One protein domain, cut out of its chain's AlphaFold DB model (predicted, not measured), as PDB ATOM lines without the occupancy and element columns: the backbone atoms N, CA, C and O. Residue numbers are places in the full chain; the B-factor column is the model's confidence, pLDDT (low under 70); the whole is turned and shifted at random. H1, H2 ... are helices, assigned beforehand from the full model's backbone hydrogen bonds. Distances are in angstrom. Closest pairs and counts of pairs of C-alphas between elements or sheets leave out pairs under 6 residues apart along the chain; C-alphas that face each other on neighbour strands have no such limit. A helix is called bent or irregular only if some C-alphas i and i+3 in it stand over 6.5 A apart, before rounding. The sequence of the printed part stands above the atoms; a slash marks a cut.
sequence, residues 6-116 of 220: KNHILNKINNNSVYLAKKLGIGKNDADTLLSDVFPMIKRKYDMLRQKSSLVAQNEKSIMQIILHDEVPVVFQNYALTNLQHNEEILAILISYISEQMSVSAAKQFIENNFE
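What this domain is: This is residues 6 to 116 of the 220 residues of an uncharacterized protein of Desulfobacterales bacterium (UniProt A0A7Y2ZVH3). One long bent helix, H2, makes a bar to which three other helices attach: H1 crosses its first arm, H3 folds back slantwise along its second arm, and H4 packs on that second arm through residues 94 to 98. H5 then packs crosswise on H4, away from the bar, while residues 6 to 12 of H1 reach past its contact with the bar. The printed part has 111 residues with five named helices, H1 to H5 in chain order, and no named strand; the class is all helix, with mostly crossed packing. The whole is compact, with a radius of gyration of the C-alphas of 13.9 A and spans of 40 by 34 by 27 A.

Where its parts are: H1 runs from residue 6, with C-alpha at (29.729, -30.750, 15.328), to residue 24, over 27.1 A, with a kink of 33 degrees near residue 18. It is neither bent nor irregular, but only just: C-alphas 6 and 9 are 6.0 A apart. H2, residues 28 to 53, was assigned as one helix by its hydrogen bonds but is bent: C-alphas 36 and 39 are 7.0 A apart. Its arms are H2a, residues 28 to 36, 12.0 A long, and H2b, residues 39 to 53, 20.8 A long. H3, residues 60 to 78, begins at C-alpha 60 (48.290, -33.727, -6.463) and measures 25.4 A, with a kink of 34 degrees near residue 71. It too is neither bent nor irregular, but only just: C-alphas 70 and 73 are 6.5 A apart. H4, residues 88 to 99, spans 16.0 A; H5, residues 104 to 114, spans 15.0 A and ends at C-alpha 114 (45.900, -26.153, -16.239).

How they stand to each other: H2 is the hub, touching three helices. H1 and H2a form a helical hairpin at a steep tilt of 42 degrees; H1 touches with residues 13 to 21 alone, and the closest C-alphas, of Ser 17 and Ala 31, are 5.3 A apart. H2b and H3 form another helical hairpin at 39 degrees, a steep tilt, closest at the C-alphas of Tyr 46 and Ile 67, 6.4 A. H4 touches H2b at a steep tilt of 53 degrees, closest at the C-alphas of Lys 43 and Ile 98, 5.1 A. H5 touches H4 about perpendicular, at 75 degrees, with the C-alphas of Ala 92 and Ala 107 closest at 4.9 A. H5 is apart from H2b. Every O i to N i+4 pair is within hydrogen-bond range in H2a, H2b, H4 and H5; H1 has 8 of 15 and H3 12 of 15.

The domain as a whole: The two farthest C-alphas, of Lys 22 and Leu 55, are 41.8 A apart. The printed part has no cut, and no link is long. Mean pLDDT of the printed part is 76.2; residues 6 to 17, 53 to 61 and 114 to 116 are under 70.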
ATOM      1  N   LYS A   6      30.408 -30.648  16.636       33.69
ATOM      2  CA  LYS A   6      29.729 -30.750  15.328       33.69
ATOM      3  C   LYS A   6      28.833 -29.544  15.010       33.69
ATOM      4  O   LYS A   6      28.638 -29.235  13.840       33.69
ATOM      5  N   ASN A   7      28.370 -28.808  16.024       34.94
ATOM      6  CA  ASN A   7      27.477 -27.655  15.839       34.94
ATOM      7  C   ASN A   7      28.206 -26.347  15.470       34.94
ATOM      8  O   ASN A   7      27.576 -25.420  14.969       34.94
ATOM      9  N   HIS A   8      29.531 -26.264  15.648       33.72
ATOM     10  CA  HIS A   8      30.297 -25.055  15.305       33.72
ATOM     11  C   HIS A   8      30.700 -24.966  13.827       33.72
ATOM     12  O   HIS A   8      30.876 -23.864  13.310       33.72
ATOM     13  N   ILE A   9      30.810 -26.106  13.136       36.94
ATOM     14  CA  ILE A   9      31.136 -26.151  11.704       36.94
ATOM     15  C   ILE A   9      29.883 -25.830  10.874       36.94
ATOM     16  O   ILE A   9      29.955 -25.024   9.953       36.94
ATOM     17  N   LEU A  10      28.715 -26.350  11.273       34.19
ATOM     18  CA  LEU A  10      27.431 -26.097  10.603       34.19
ATOM     19  C   LEU A  10      26.911 -24.660  10.787       34.19
ATOM     20  O   LEU A  10      26.391 -24.076   9.840       34.19
ATOM     21  N   ASN A  11      27.142 -24.019  11.940       34.78
ATOM     22  CA  ASN A  11      26.747 -22.614  12.139       34.78
ATOM     23  C   ASN A  11      27.595 -21.605  11.341       34.78
ATOM     24  O   ASN A  11      27.138 -20.491  11.086       34.78
ATOM     25  N   LYS A  12      28.801 -21.980  10.890       42.09
ATOM     26  CA  LYS A  12      29.594 -21.169   9.948       42.09
ATOM     27  C   LYS A  12      29.091 -21.282   8.502       42.09
ATOM     28  O   LYS A  12      29.343 -20.379   7.712       42.09
ATOM     29  N   ILE A  13      28.362 -22.349   8.163       45.78
ATOM     30  CA  ILE A  13      27.879 -22.624   6.799       45.78
ATOM     31  C   ILE A  13      26.655 -21.757   6.446       45.78
ATOM     32  O   ILE A  13      26.610 -21.210   5.349       45.78
ATOM     33  N   ASN A  14      25.741 -21.497   7.390       44.84
ATOM     34  CA  ASN A  14      24.546 -20.669   7.134       44.84
ATOM     35  C   ASN A  14      24.843 -19.178   6.881       44.84
ATOM     36  O   ASN A  14      24.143 -18.530   6.105       44.84
ATOM     37  N   ASN A  15      25.896 -18.624   7.492       53.00
ATOM     38  CA  ASN A  15      26.363 -17.271   7.158       53.00
ATOM     39  C   ASN A  15      27.186 -17.254   5.858       53.00
ATOM     40  O   ASN A  15      27.264 -16.222   5.192       53.00
ATOM     41  N   ASN A  16      27.763 -18.399   5.476       65.81
ATOM     42  CA  ASN A  16      28.518 -18.541   4.239       65.81
ATOM     43  C   ASN A  16      27.616 -18.659   3.013       65.81
ATOM     44  O   ASN A  16      27.983 -18.094   1.994       65.81
ATOM     45  N   SER A  17      26.451 -19.311   3.070       67.25
ATOM     46  CA  SER A  17      25.609 -19.489   1.876       67.25
ATOM     47  C   SER A  17      24.954 -18.201   1.393       67.25
ATOM     48  O   SER A  17      24.972 -17.912   0.201       67.25
ATOM     49  N   VAL A  18      24.463 -17.360   2.308       72.69
ATOM     50  CA  VAL A  18      23.927 -16.028   1.972       72.69
ATOM     51  C   VAL A  18      25.027 -15.123   1.413       72.69
ATOM     52  O   VAL A  18      24.810 -14.399   0.440       72.69
ATOM     53  N   TYR A  19      26.225 -15.183   1.997       72.06
ATOM     54  CA  TYR A  19      27.388 -14.458   1.496       72.06
ATOM     55  C   TYR A  19      27.820 -14.961   0.110       72.06
ATOM     56  O   TYR A  19      28.069 -14.153  -0.783       72.06
ATOM     57  N   LEU A  20      27.857 -16.280  -0.089       70.12
ATOM     58  CA  LEU A  20      28.238 -16.932  -1.338       70.12
ATOM     59  C   LEU A  20      27.222 -16.631  -2.447       70.12
ATOM     60  O   LEU A  20      27.618 -16.198  -3.522       70.12
ATOM     61  N   ALA A  21      25.922 -16.744  -2.160       77.44
ATOM     62  CA  ALA A  21      24.842 -16.389  -3.078       77.44
ATOM     63  C   ALA A  21      24.964 -14.937  -3.553       77.44
ATOM     64  O   ALA A  21      24.939 -14.662  -4.751       77.44
ATOM     65  N   LYS A  22      25.193 -14.003  -2.619       75.25
ATOM     66  CA  LYS A  22      25.365 -12.581  -2.939       75.25
ATOM     67  C   LYS A  22      26.647 -12.306  -3.726       75.25
ATOM     68  O   LYS A  22      26.633 -11.481  -4.634       75.25
ATOM     69  N   LYS A  23      27.754 -12.960  -3.369       71.19
ATOM     70  CA  LYS A  23      29.062 -12.758  -4.008       71.19
ATOM     71  C   LYS A  23      29.119 -13.350  -5.416       71.19
ATOM     72  O   LYS A  23      29.772 -12.774  -6.277       71.19
ATOM     73  N   LEU A  24      28.463 -14.487  -5.628       71.44
ATOM     74  CA  LEU A  24      28.508 -15.249  -6.878       71.44
ATOM     75  C   LEU A  24      27.295 -15.008  -7.782       71.44
ATOM     76  O   LEU A  24      27.276 -15.498  -8.904       71.44
ATOM     77  N   GLY A  25      26.288 -14.265  -7.311       74.25
ATOM     78  CA  GLY A  25      25.075 -13.978  -8.079       74.25
ATOM     79  C   GLY A  25      24.204 -15.211  -8.339       74.25
ATOM     80  O   GLY A  25      23.491 -15.247  -9.336       74.25
ATOM     81  N   ILE A  26      24.269 -16.221  -7.466       80.75
ATOM     82  CA  ILE A  26      23.515 -17.477  -7.597       80.75
ATOM     83  C   ILE A  26      22.328 -17.526  -6.633       80.75
ATOM     84  O   ILE A  26      22.261 -16.769  -5.659       80.75
ATOM     85  N   GLY A  27      21.388 -18.441  -6.888       82.25
ATOM     86  CA  GLY A  27      20.266 -18.682  -5.991       82.25
ATOM     87  C   GLY A  27      20.744 -19.118  -4.606       82.25
ATOM     88  O   GLY A  27      21.712 -19.864  -4.477       82.25
ATOM     89  N   LYS A  28      20.053 -18.678  -3.547       84.81
ATOM     90  CA  LYS A  28      20.386 -19.095  -2.175       84.81
ATOM     91  C   LYS A  28      20.325 -20.619  -2.016       84.81
ATOM     92  O   LYS A  28      21.215 -21.188  -1.402       84.81
ATOM     93  N   ASN A  29      19.327 -21.258  -2.627       85.56
ATOM     94  CA  ASN A  29      19.182 -22.713  -2.608       85.56
ATOM     95  C   ASN A  29      20.358 -23.414  -3.306       85.56
ATOM     96  O   ASN A  29      20.849 -24.422  -2.804       85.56
ATOM     97  N   ASP A  30      20.849 -22.859  -4.417       85.75
ATOM     98  CA  ASP A  30      22.016 -23.391  -5.129       85.75
ATOM     99  C   ASP A  30      23.281 -23.224  -4.279       85.75
ATOM    100  O   ASP A  30      24.074 -24.151  -4.155       85.75
ATOM    101  N   ALA A  31      23.450 -22.063  -3.636       85.94
ATOM    102  CA  ALA A  31      24.561 -21.803  -2.722       85.94
ATOM    103  C   ALA A  31      24.543 -22.726  -1.495       85.94
ATOM    104  O   ALA A  31      25.596 -23.207  -1.079       85.94
ATOM    105  N   ASP A  32      23.360 -22.977  -0.926       87.06
ATOM    106  CA  ASP A  32      23.171 -23.940   0.159       87.06
ATOM    107  C   ASP A  32      23.575 -25.343  -0.321       87.06
ATOM    108  O   ASP A  32      24.480 -25.932   0.266       87.06
ATOM    109  N   THR A  33      23.017 -25.813  -1.444       89.12
ATOM    110  CA  THR A  33      23.304 -27.134  -2.045       89.12
ATOM    111  C   THR A  33      24.792 -27.319  -2.363       89.12
ATOM    112  O   THR A  33      25.369 -28.385  -2.124       89.12
ATOM    113  N   LEU A  34      25.451 -26.269  -2.869       88.44
ATOM    114  CA  LEU A  34      26.887 -26.285  -3.140       88.44
ATOM    115  C   LEU A  34      27.695 -26.567  -1.869       88.44
ATOM    116  O   LEU A  34      28.602 -27.398  -1.883       88.44
ATOM    117  N   LEU A  35      27.363 -25.885  -0.772       87.56
ATOM    118  CA  LEU A  35      28.111 -25.962   0.480       87.56
ATOM    119  C   LEU A  35      27.769 -27.205   1.312       87.56
ATOM    120  O   LEU A  35      28.665 -27.753   1.957       87.56
ATOM    121  N   SER A  36      26.504 -27.634   1.331       87.00
ATOM    122  CA  SER A  36      26.050 -28.773   2.138       87.00
ATOM    123  C   SER A  36      26.376 -30.117   1.504       87.00
ATOM    124  O   SER A  36      26.775 -31.037   2.221       87.00
ATOM    125  N   ASP A  37      26.238 -30.227   0.182       89.69
ATOM    126  CA  ASP A  37      26.196 -31.527  -0.489       89.69
ATOM    127  C   ASP A  37      27.301 -31.677  -1.533       89.69
ATOM    128  O   ASP A  37      28.101 -32.617  -1.468       89.69
ATOM    129  N   VAL A  38      27.406 -30.724  -2.461       91.62
ATOM    130  CA  VAL A  38      28.312 -30.833  -3.617       91.62
ATOM    131  C   VAL A  38      29.777 -30.762  -3.197       91.62
ATOM    132  O   VAL A  38      30.552 -31.667  -3.516       91.62
ATOM    133  N   PHE A  39      30.177 -29.730  -2.449       91.75
ATOM    134  CA  PHE A  39      31.569 -29.553  -2.026       91.75
ATOM    135  C   PHE A  39      32.054 -30.717  -1.150       91.75
ATOM    136  O   PHE A  39      33.115 -31.275  -1.453       91.75
ATOM    137  N   PRO A  40      31.305 -31.173  -0.123       91.62
ATOM    138  CA  PRO A  40      31.697 -32.352   0.643       91.62
ATOM    139  C   PRO A  40      31.774 -33.631  -0.197       91.62
ATOM    140  O   PRO A  40      32.672 -34.443   0.026       91.62
ATOM    141  N   MET A  41      30.866 -33.832  -1.160       92.62
ATOM    142  CA  MET A  41      30.905 -34.999  -2.049       92.62
ATOM    143  C   MET A  41      32.175 -35.006  -2.908       92.62
ATOM    144  O   MET A  41      32.871 -36.021  -2.977       92.62
ATOM    145  N   ILE A  42      32.511 -33.869  -3.520       91.81
ATOM    146  CA  ILE A  42      33.713 -33.736  -4.348       91.81
ATOM    147  C   ILE A  42      34.973 -33.885  -3.496       91.81
ATOM    148  O   ILE A  42      35.894 -34.593  -3.901       91.81
ATOM    149  N   LYS A  43      34.996 -33.322  -2.280       91.06
ATOM    150  CA  LYS A  43      36.103 -33.523  -1.337       91.06
ATOM    151  C   LYS A  43      36.331 -35.001  -1.038       91.06
ATOM    152  O   LYS A  43      37.463 -35.464  -1.100       91.06
ATOM    153  N   ARG A  44      35.266 -35.765  -0.770       90.38
ATOM    154  CA  ARG A  44      35.382 -37.215  -0.535       90.38
ATOM    155  C   ARG A  44      35.973 -37.936  -1.745       90.38
ATOM    156  O   ARG A  44      36.845 -38.779  -1.564       90.38
ATOM    157  N   LYS A  45      35.538 -37.599  -2.963       90.62
ATOM    158  CA  LYS A  45      36.100 -38.167  -4.201       90.62
ATOM    159  C   LYS A  45      37.581 -37.812  -4.366       90.62
ATOM    160  O   LYS A  45      38.379 -38.703  -4.648       90.62
ATOM    161  N   TYR A  46      37.959 -36.558  -4.110       89.81
ATOM    162  CA  TYR A  46      39.353 -36.104  -4.131       89.81
ATOM    163  C   TYR A  46      40.208 -36.869  -3.111       89.81
ATOM    164  O   TYR A  46      41.231 -37.446  -3.477       89.81
ATOM    165  N   ASP A  47      39.753 -36.959  -1.860       87.75
ATOM    166  CA  ASP A  47      40.448 -37.673  -0.785       87.75
ATOM    167  C   ASP A  47      40.607 -39.171  -1.117       87.75
ATOM    168  O   ASP A  47      41.671 -39.747  -0.892       87.75
ATOM    169  N   MET A  48      39.586 -39.805  -1.712       87.50
ATOM    170  CA  MET A  48      39.653 -41.202  -2.162       87.50
ATOM    171  C   MET A  48      40.677 -41.411  -3.281       87.50
ATOM    172  O   MET A  48      41.425 -42.392  -3.247       87.50
ATOM    173  N   LEU A  49      40.722 -40.518  -4.273       85.81
ATOM    174  CA  LEU A  49      41.715 -40.589  -5.346       85.81
ATOM    175  C   LEU A  49      43.127 -40.353  -4.807       85.81
ATOM    176  O   LEU A  49      44.026 -41.110  -5.154       85.81
ATOM    177  N   ARG A  50      43.302 -39.392  -3.893       83.81
ATOM    178  CA  ARG A  50      44.570 -39.105  -3.205       83.81
ATOM    179  C   ARG A  50      45.083 -40.278  -2.374       83.81
ATOM    180  O   ARG A  50      46.277 -40.559  -2.355       83.81
ATOM    181  N   GLN A  51      44.188 -41.000  -1.707       81.62
ATOM    182  CA  GLN A  51      44.553 -42.220  -0.985       81.62
ATOM    183  C   GLN A  51      44.956 -43.346  -1.944       81.62
ATOM    184  O   GLN A  51      45.955 -44.020  -1.703       81.62
ATOM    185  N   LYS A  52      44.238 -43.530  -3.058       74.75
ATOM    186  CA  LYS A  52      44.583 -44.537  -4.075       74.75
ATOM    187  C   LYS A  52      45.889 -44.217  -4.807       74.75
ATOM    188  O   LYS A  52      46.656 -45.128  -5.093       74.75
ATOM    189  N   SER A  53      46.169 -42.949  -5.080       61.09
ATOM    190  CA  SER A  53      47.414 -42.506  -5.713       61.09
ATOM    191  C   SER A  53      48.609 -42.469  -4.762       61.09
ATOM    192  O   SER A  53      49.748 -42.544  -5.203       61.09
ATOM    193  N   SER A  54      48.410 -42.452  -3.444       57.69
ATOM    194  CA  SER A  54      49.526 -42.704  -2.521       57.69
ATOM    195  C   SER A  54      50.181 -44.084  -2.748       57.69
ATOM    196  O   SER A  54      51.336 -44.287  -2.383       57.69
ATOM    197  N   LEU A  55      49.477 -45.001  -3.432       51.09
ATOM    198  CA  LEU A  55      49.969 -46.309  -3.882       51.09
ATOM    199  C   LEU A  55      50.557 -46.290  -5.311       51.09
ATOM    200  O   LEU A  55      51.234 -47.236  -5.703       51.09
ATOM    201  N   VAL A  56      50.303 -45.237  -6.098       50.09
ATOM    202  CA  VAL A  56      50.717 -45.078  -7.504       50.09
ATOM    203  C   VAL A  56      51.111 -43.621  -7.717       50.09
ATOM    204  O   VAL A  56      50.213 -42.794  -7.772       50.09
ATOM    205  N   ALA A  57      52.406 -43.318  -7.855       52.06
ATOM    206  CA  ALA A  57      53.033 -41.983  -7.879       52.06
ATOM    207  C   ALA A  57      52.382 -40.909  -8.796       52.06
ATOM    208  O   ALA A  57      52.991 -40.428  -9.748       52.06
ATOM    209  N   GLN A  58      51.153 -40.494  -8.503       58.09
ATOM    210  CA  GLN A  58      50.456 -39.397  -9.155       58.09
ATOM    211  C   GLN A  58      50.603 -38.156  -8.284       58.09
ATOM    212  O   GLN A  58      50.446 -38.203  -7.062       58.09
ATOM    213  N   ASN A  59      50.923 -37.034  -8.922       68.19
ATOM    214  CA  ASN A  59      51.058 -35.761  -8.232       68.19
ATOM    215  C   ASN A  59      49.668 -35.175  -7.903       68.19
ATOM    216  O   ASN A  59      48.672 -35.462  -8.562       68.19
ATOM    217  N   GLU A  60      49.574 -34.327  -6.875       66.12
ATOM    218  CA  GLU A  60      48.290 -33.727  -6.463       66.12
ATOM    219  C   GLU A  60      47.621 -32.903  -7.578       66.12
ATOM    220  O   GLU A  60      46.396 -32.774  -7.601       66.12
ATOM    221  N   LYS A  61      48.409 -32.391  -8.537       67.94
ATOM    222  CA  LYS A  61      47.913 -31.642  -9.699       67.94
ATOM    223  C   LYS A  61      47.101 -32.521 -10.652       67.94
ATOM    224  O   LYS A  61      46.030 -32.097 -11.072       67.94
ATOM    225  N   SER A  62      47.557 -33.738 -10.952       73.69
ATOM    226  CA  SER A  62      46.842 -34.652 -11.849       73.69
ATOM    227  C   SER A  62      45.533 -35.140 -11.231       73.69
ATOM    228  O   SER A  62      44.534 -35.292 -11.921       73.69
ATOM    229  N   ILE A  63      45.500 -35.324  -9.909       81.75
ATOM    230  CA  ILE A  63      44.275 -35.699  -9.184       81.75
ATOM    231  C   ILE A  63      43.255 -34.563  -9.228       81.75
ATOM    232  O   ILE A  63      42.066 -34.800  -9.433       81.75
ATOM    233  N   MET A  64      43.718 -33.323  -9.057       83.31
ATOM    234  CA  MET A  64      42.862 -32.145  -9.160       83.31
ATOM    235  C   MET A  64      42.265 -32.003 -10.565       83.31
ATOM    236  O   MET A  64      41.086 -31.685 -10.694       83.31
ATOM    237  N   GLN A  65      43.047 -32.293 -11.610       78.94
ATOM    238  CA  GLN A  65      42.559 -32.326 -12.991       78.94
ATOM    239  C   GLN A  65      41.467 -33.377 -13.192       78.94
ATOM    240  O   GLN A  65      40.408 -33.034 -13.706       78.94
ATOM    241  N   ILE A  66      41.675 -34.610 -12.716       82.44
ATOM    242  CA  ILE A  66      40.661 -35.677 -12.779       82.44
ATOM    243  C   ILE A  66      39.374 -35.242 -12.070       82.44
ATOM    244  O   ILE A  66      38.283 -35.380 -12.612       82.44
ATOM    245  N   ILE A  67      39.481 -34.663 -10.871       88.88
ATOM    246  CA  ILE A  67      38.301 -34.210 -10.127       88.88
ATOM    247  C   ILE A  67      37.517 -33.151 -10.897       88.88
ATOM    248  O   ILE A  67      36.295 -33.227 -10.981       88.88
ATOM    249  N   LEU A  68      38.205 -32.159 -11.448       84.00
ATOM    250  CA  LEU A  68      37.557 -31.036 -12.111       84.00
ATOM    251  C   LEU A  68      37.001 -31.401 -13.498       84.00
ATOM    252  O   LEU A  68      35.967 -30.858 -13.872       84.00
ATOM    253  N   HIS A  69      37.634 -32.320 -14.236       79.75
ATOM    254  CA  HIS A  69      37.159 -32.747 -15.558       79.75
ATOM    255  C   HIS A  69      36.130 -33.875 -15.501       79.75
ATOM    256  O   HIS A  69      35.128 -33.813 -16.212       79.75
ATOM    257  N   ASP A  70      36.340 -34.878 -14.650       82.62
ATOM    258  CA  ASP A  70      35.542 -36.106 -14.698       82.62
ATOM    259  C   ASP A  70      34.444 -36.110 -13.632       82.62
ATOM    260  O   ASP A  70      33.339 -36.596 -13.861       82.62
ATOM    261  N   GLU A  71      34.727 -35.557 -12.450       88.12
ATOM    262  CA  GLU A  71      33.845 -35.707 -11.290       88.12
ATOM    263  C   GLU A  71      32.949 -34.490 -11.054       88.12
ATOM    264  O   GLU A  71      31.771 -34.646 -10.729       88.12
ATOM    265  N   VAL A  72      33.465 -33.271 -11.238       88.06
ATOM    266  CA  VAL A  72      32.684 -32.037 -11.073       88.06
ATOM    267  C   VAL A  72      31.472 -31.992 -12.003       88.06
ATOM    268  O   VAL A  72      30.379 -31.789 -11.472       88.06
ATOM    269  N   PRO A  73      31.581 -32.228 -13.326       84.81
ATOM    270  CA  PRO A  73      30.417 -32.165 -14.211       84.81
ATOM    271  C   PRO A  73      29.338 -33.178 -13.818       84.81
ATOM    272  O   PRO A  73      28.160 -32.836 -13.735       84.81
ATOM    273  N   VAL A  74      29.747 -34.405 -13.477       86.25
ATOM    274  CA  VAL A  74      28.833 -35.480 -13.064       86.25
ATOM    275  C   VAL A  74      28.123 -35.124 -11.762       86.25
ATOM    276  O   VAL A  74      26.902 -35.257 -11.656       86.25
ATOM    277  N   VAL A  75      28.861 -34.651 -10.754       90.38
ATOM    278  CA  VAL A  75      28.257 -34.250  -9.482       90.38
ATOM    279  C   VAL A  75      27.334 -33.054  -9.693       90.38
ATOM    280  O   VAL A  75      26.193 -33.107  -9.252       90.38
ATOM    281  N   PHE A  76      27.761 -32.009 -10.402       87.75
ATOM    282  CA  PHE A  76      26.932 -30.823 -10.640       87.75
ATOM    283  C   PHE A  76      25.647 -31.175 -11.396       87.75
ATOM    284  O   PHE A  76      24.576 -30.699 -11.026       87.75
ATOM    285  N   GLN A  77      25.718 -32.067 -12.386       86.19
ATOM    286  CA  GLN A  77      24.541 -32.570 -13.092       86.19
ATOM    287  C   GLN A  77      23.560 -33.296 -12.159       86.19
ATOM    288  O   GLN A  77      22.358 -33.042 -12.228       86.19
ATOM    289  N   ASN A  78      24.053 -34.139 -11.247       91.25
ATOM    290  CA  ASN A  78      23.205 -34.878 -10.302       91.25
ATOM    291  C   ASN A  78      22.428 -33.972  -9.332       91.25
ATOM    292  O   ASN A  78      21.386 -34.381  -8.825       91.25
ATOM    293  N   TYR A  79      22.912 -32.752  -9.091       89.88
ATOM    294  CA  TYR A  79      22.242 -31.749  -8.258       89.88
ATOM    295  C   TYR A  79      21.525 -30.661  -9.077       89.88
ATOM    296  O   TYR A  79      21.102 -29.661  -8.510       89.88
ATOM    297  N   ALA A  80      21.370 -30.844 -10.396       85.75
ATOM    298  CA  ALA A  80      20.780 -29.860 -11.310       85.75
ATOM    299  C   ALA A  80      21.500 -28.491 -11.328       85.75
ATOM    300  O   ALA A  80      20.889 -27.460 -11.595       85.75
ATOM    301  N   LEU A  81      22.816 -28.493 -11.092       85.19
ATOM    302  CA  LEU A  81      23.690 -27.313 -11.075       85.19
ATOM    303  C   LEU A  81      24.618 -27.248 -12.298       85.19
ATOM    304  O   LEU A  81      25.661 -26.602 -12.252       85.19
ATOM    305  N   THR A  82      24.279 -27.913 -13.407       76.06
ATOM    306  CA  THR A  82      25.099 -27.958 -14.638       76.06
ATOM    307  C   THR A  82      25.486 -26.565 -15.146       76.06
ATOM    308  O   THR A  82      26.586 -26.363 -15.646       76.06
ATOM    309  N   ASN A  83      24.622 -25.565 -14.955       75.62
ATOM    310  CA  ASN A  83      24.892 -24.165 -15.295       75.62
ATOM    311  C   ASN A  83      26.062 -23.541 -14.510       75.62
ATOM    312  O   ASN A  83      26.577 -22.505 -14.915       75.62
ATOM    313  N   LEU A  84      26.471 -24.138 -13.390       79.75
ATOM    314  CA  LEU A  84      27.536 -23.640 -12.520       79.75
ATOM    315  C   LEU A  84      28.864 -24.384 -12.705       79.75
ATOM    316  O   LEU A  84      29.875 -23.951 -12.155       79.75
ATOM    317  N   GLN A  85      28.888 -25.477 -13.474       76.94
ATOM    318  CA  GLN A  85      30.043 -26.383 -13.549       76.94
ATOM    319  C   GLN A  85      31.288 -25.752 -14.193       76.94
ATOM    320  O   GLN A  85      32.394 -26.235 -13.991       76.94
ATOM    321  N   HIS A  86      31.114 -24.660 -14.941       73.75
ATOM    322  CA  HIS A  86      32.202 -23.911 -15.573       73.75
ATOM    323  C   HIS A  86      32.433 -22.533 -14.942       73.75
ATOM    324  O   HIS A  86      33.249 -21.754 -15.434       73.75
ATOM    325  N   ASN A  87      31.714 -22.204 -13.865       77.25
ATOM    326  CA  ASN A  87      31.880 -20.926 -13.194       77.25
ATOM    327  C   ASN A  87      33.228 -20.911 -12.460       77.25
ATOM    328  O   ASN A  87      33.397 -21.567 -11.433       77.25
ATOM    329  N   GLU A  88      34.180 -20.143 -12.989       79.00
ATOM    330  CA  GLU A  88      35.556 -20.083 -12.489       79.00
ATOM    331  C   GLU A  88      35.628 -19.728 -10.998       79.00
ATOM    332  O   GLU A  88      36.434 -20.283 -10.257       79.00
ATOM    333  N   GLU A  89      34.749 -18.843 -10.529       80.56
ATOM    334  CA  GLU A  89      34.714 -18.422  -9.132       80.56
ATOM    335  C   GLU A  89      34.264 -19.572  -8.216       80.56
ATOM    336  O   GLU A  89      34.865 -19.798  -7.166       80.56
ATOM    337  N   ILE A  90      33.244 -20.335  -8.630       85.06
ATOM    338  CA  ILE A  90      32.768 -21.527  -7.910       85.06
ATOM    339  C   ILE A  90      33.848 -22.606  -7.903       85.06
ATOM    340  O   ILE A  90      34.136 -23.166  -6.845       85.06
ATOM    341  N   LEU A  91      34.475 -22.865  -9.050       86.12
ATOM    342  CA  LEU A  91      35.549 -23.847  -9.167       86.12
ATOM    343  C   LEU A  91      36.762 -23.455  -8.315       86.12
ATOM    344  O   LEU A  91      37.312 -24.297  -7.613       86.12
ATOM    345  N   ALA A  92      37.146 -22.178  -8.286       85.69
ATOM    346  CA  ALA A  92      38.256 -21.708  -7.463       85.69
ATOM    347  C   ALA A  92      37.967 -21.858  -5.960       85.69
ATOM    348  O   ALA A  92      38.850 -22.243  -5.188       85.69
ATOM    349  N   ILE A  93      36.729 -21.589  -5.534       86.31
ATOM    350  CA  ILE A  93      36.298 -21.814  -4.148       86.31
ATOM    351  C   ILE A  93      36.295 -23.312  -3.830       86.31
ATOM    352  O   ILE A  93      36.787 -23.700  -2.771       86.31
ATOM    353  N   LEU A  94      35.800 -24.151  -4.740       88.50
ATOM    354  CA  LEU A  94      35.812 -25.603  -4.595       88.50
ATOM    355  C   LEU A  94      37.243 -26.136  -4.445       88.50
ATOM    356  O   LEU A  94      37.507 -26.881  -3.509       88.50
ATOM    357  N   ILE A  95      38.176 -25.728  -5.308       87.38
ATOM    358  CA  ILE A  95      39.592 -26.127  -5.241       87.38
ATOM    359  C   ILE A  95      40.213 -25.698  -3.913       87.38
ATOM    360  O   ILE A  95      40.900 -26.487  -3.263       87.38
ATOM    361  N   SER A  96      39.958 -24.460  -3.486       86.50
ATOM    362  CA  SER A  96      40.432 -23.962  -2.195       86.50
ATOM    363  C   SER A  96      39.866 -24.788  -1.032       86.50
ATOM    364  O   SER A  96      40.597 -25.140  -0.110       86.50
ATOM    365  N   TYR A  97      38.592 -25.183  -1.118       87.00
ATOM    366  CA  TYR A  97      37.927 -26.033  -0.132       87.00
ATOM    367  C   TYR A  97      38.504 -27.457  -0.074       87.00
ATOM    368  O   TYR A  97      38.735 -27.966   1.019       87.00
ATOM    369  N   ILE A  98      38.740 -28.108  -1.218       86.25
ATOM    370  CA  ILE A  98      39.198 -29.511  -1.247       86.25
ATOM    371  C   ILE A  98      40.702 -29.663  -1.012       86.25
ATOM    372  O   ILE A  98      41.118 -30.659  -0.430       86.25
ATOM    373  N   SER A  99      41.513 -28.692  -1.442       79.75
ATOM    374  CA  SER A  99      42.969 -28.740  -1.250       79.75
ATOM    375  C   SER A  99      43.405 -28.311   0.149       79.75
ATOM    376  O   SER A  99      44.510 -28.656   0.556       79.75
ATOM    377  N   GLU A 100      42.575 -27.536   0.863       75.88
ATOM    378  CA  GLU A 100      42.814 -26.941   2.193       75.88
ATOM    379  C   GLU A 100      44.053 -26.015   2.298       75.88
ATOM    380  O   GLU A 100      44.138 -25.197   3.211       75.88
ATOM    381  N   GLN A 101      44.992 -26.095   1.353       73.19
ATOM    382  CA  GLN A 101      46.267 -25.377   1.316       73.19
ATOM    383  C   GLN A 101      46.312 -24.308   0.217       73.19
ATOM    384  O   GLN A 101      47.135 -23.394   0.276       73.19
ATOM    385  N   MET A 102      45.440 -24.401  -0.793       78.50
ATOM    386  CA  MET A 102      45.406 -23.453  -1.903       78.50
ATOM    387  C   MET A 102      44.455 -22.298  -1.591       78.50
ATOM    388  O   MET A 102      43.281 -22.506  -1.274       78.50
ATOM    389  N   SER A 103      44.936 -21.059  -1.707       80.19
ATOM    390  CA  SER A 103      44.058 -19.887  -1.657       80.19
ATOM    391  C   SER A 103      43.156 -19.835  -2.894       80.19
ATOM    392  O   SER A 103      43.499 -20.366  -3.950       80.19
ATOM    393  N   VAL A 104      42.025 -19.127  -2.810       78.75
ATOM    394  CA  VAL A 104      41.128 -18.918  -3.964       78.75
ATOM    395  C   VAL A 104      41.857 -18.238  -5.135       78.75
ATOM    396  O   VAL A 104      41.602 -18.566  -6.288       78.75
ATOM    397  N   SER A 105      42.796 -17.322  -4.869       76.50
ATOM    398  CA  SER A 105      43.588 -16.677  -5.927       76.50
ATOM    399  C   SER A 105      44.551 -17.648  -6.616       76.50
ATOM    400  O   SER A 105      44.639 -17.645  -7.840       76.50
ATOM    401  N   ALA A 106      45.229 -18.508  -5.851       77.81
ATOM    402  CA  ALA A 106      46.086 -19.549  -6.409       77.81
ATOM    403  C   ALA A 106      45.266 -20.603  -7.170       77.81
ATOM    404  O   ALA A 106      45.705 -21.084  -8.210       77.81
ATOM    405  N   ALA A 107      44.051 -20.908  -6.706       82.25
ATOM    406  CA  ALA A 107      43.125 -21.802  -7.391       82.25
ATOM    407  C   ALA A 107      42.665 -21.255  -8.747       82.25
ATOM    408  O   ALA A 107      42.616 -22.011  -9.711       82.25
ATOM    409  N   LYS A 108      42.400 -19.947  -8.858       80.25
ATOM    410  CA  LYS A 108      42.118 -19.308 -10.155       80.25
ATOM    411  C   LYS A 108      43.287 -19.429 -11.117       80.25
ATOM    412  O   LYS A 108      43.112 -19.924 -12.220       80.25
ATOM    413  N   GLN A 109      44.491 -19.088 -10.660       79.31
ATOM    414  CA  GLN A 109      45.695 -19.256 -11.477       79.31
ATOM    415  C   GLN A 109      45.914 -20.721 -11.871       79.31
ATOM    416  O   GLN A 109      46.373 -21.012 -12.970       79.31
ATOM    417  N   PHE A 110      45.591 -21.667 -10.989       81.06
ATOM    418  CA  PHE A 110      45.643 -23.084 -11.317       81.06
ATOM    419  C   PHE A 110      44.633 -23.444 -12.414       81.06
ATOM    420  O   PHE A 110      45.032 -24.110 -13.369       81.06
ATOM    421  N   ILE A 111      43.386 -22.965 -12.321       79.75
ATOM    422  CA  ILE A 111      42.361 -23.147 -13.361       79.75
ATOM    423  C   ILE A 111      42.849 -22.567 -14.692       79.75
ATOM    424  O   ILE A 111      42.896 -23.274 -15.692       79.75
ATOM    425  N   GLU A 112      43.289 -21.311 -14.694       74.31
ATOM    426  CA  GLU A 112      43.768 -20.618 -15.895       74.31
ATOM    427  C   GLU A 112      44.936 -21.337 -16.576       74.31
ATOM    428  O   GLU A 112      44.973 -21.406 -17.801       74.31
ATOM    429  N   ASN A 113      45.869 -21.886 -15.797       70.62
ATOM    430  CA  ASN A 113      47.091 -22.490 -16.329       70.62
ATOM    431  C   ASN A 113      46.955 -23.976 -16.691       70.62
ATOM    432  O   ASN A 113      47.809 -24.496 -17.402       70.62
ATOM    433  N   ASN A 114      45.962 -24.687 -16.147       66.81
ATOM    434  CA  ASN A 114      45.900 -26.153 -16.239       66.81
ATOM    435  C   ASN A 114      44.600 -26.682 -16.847       66.81
ATOM    436  O   ASN A 114      44.503 -27.893 -17.037       66.81
ATOM    437  N   PHE A 115      43.621 -25.818 -17.129       65.31
ATOM    438  CA  PHE A 115      42.327 -26.226 -17.666       65.31
ATOM    439  C   PHE A 115      42.101 -25.560 -19.007       65.31
ATOM    440  O   PHE A 115      41.847 -24.359 -19.108       65.31
ATOM    441  N   GLU A 116      42.157 -26.381 -20.048       63.22
ATOM    442  CA  GLU A 116      41.600 -26.017 -21.337       63.22
ATOM    443  C   GLU A 116      40.083 -26.105 -21.221       63.22
ATOM    444  O   GLU A 116      39.508 -27.186 -21.102       63.22
TER     445      GLU A 116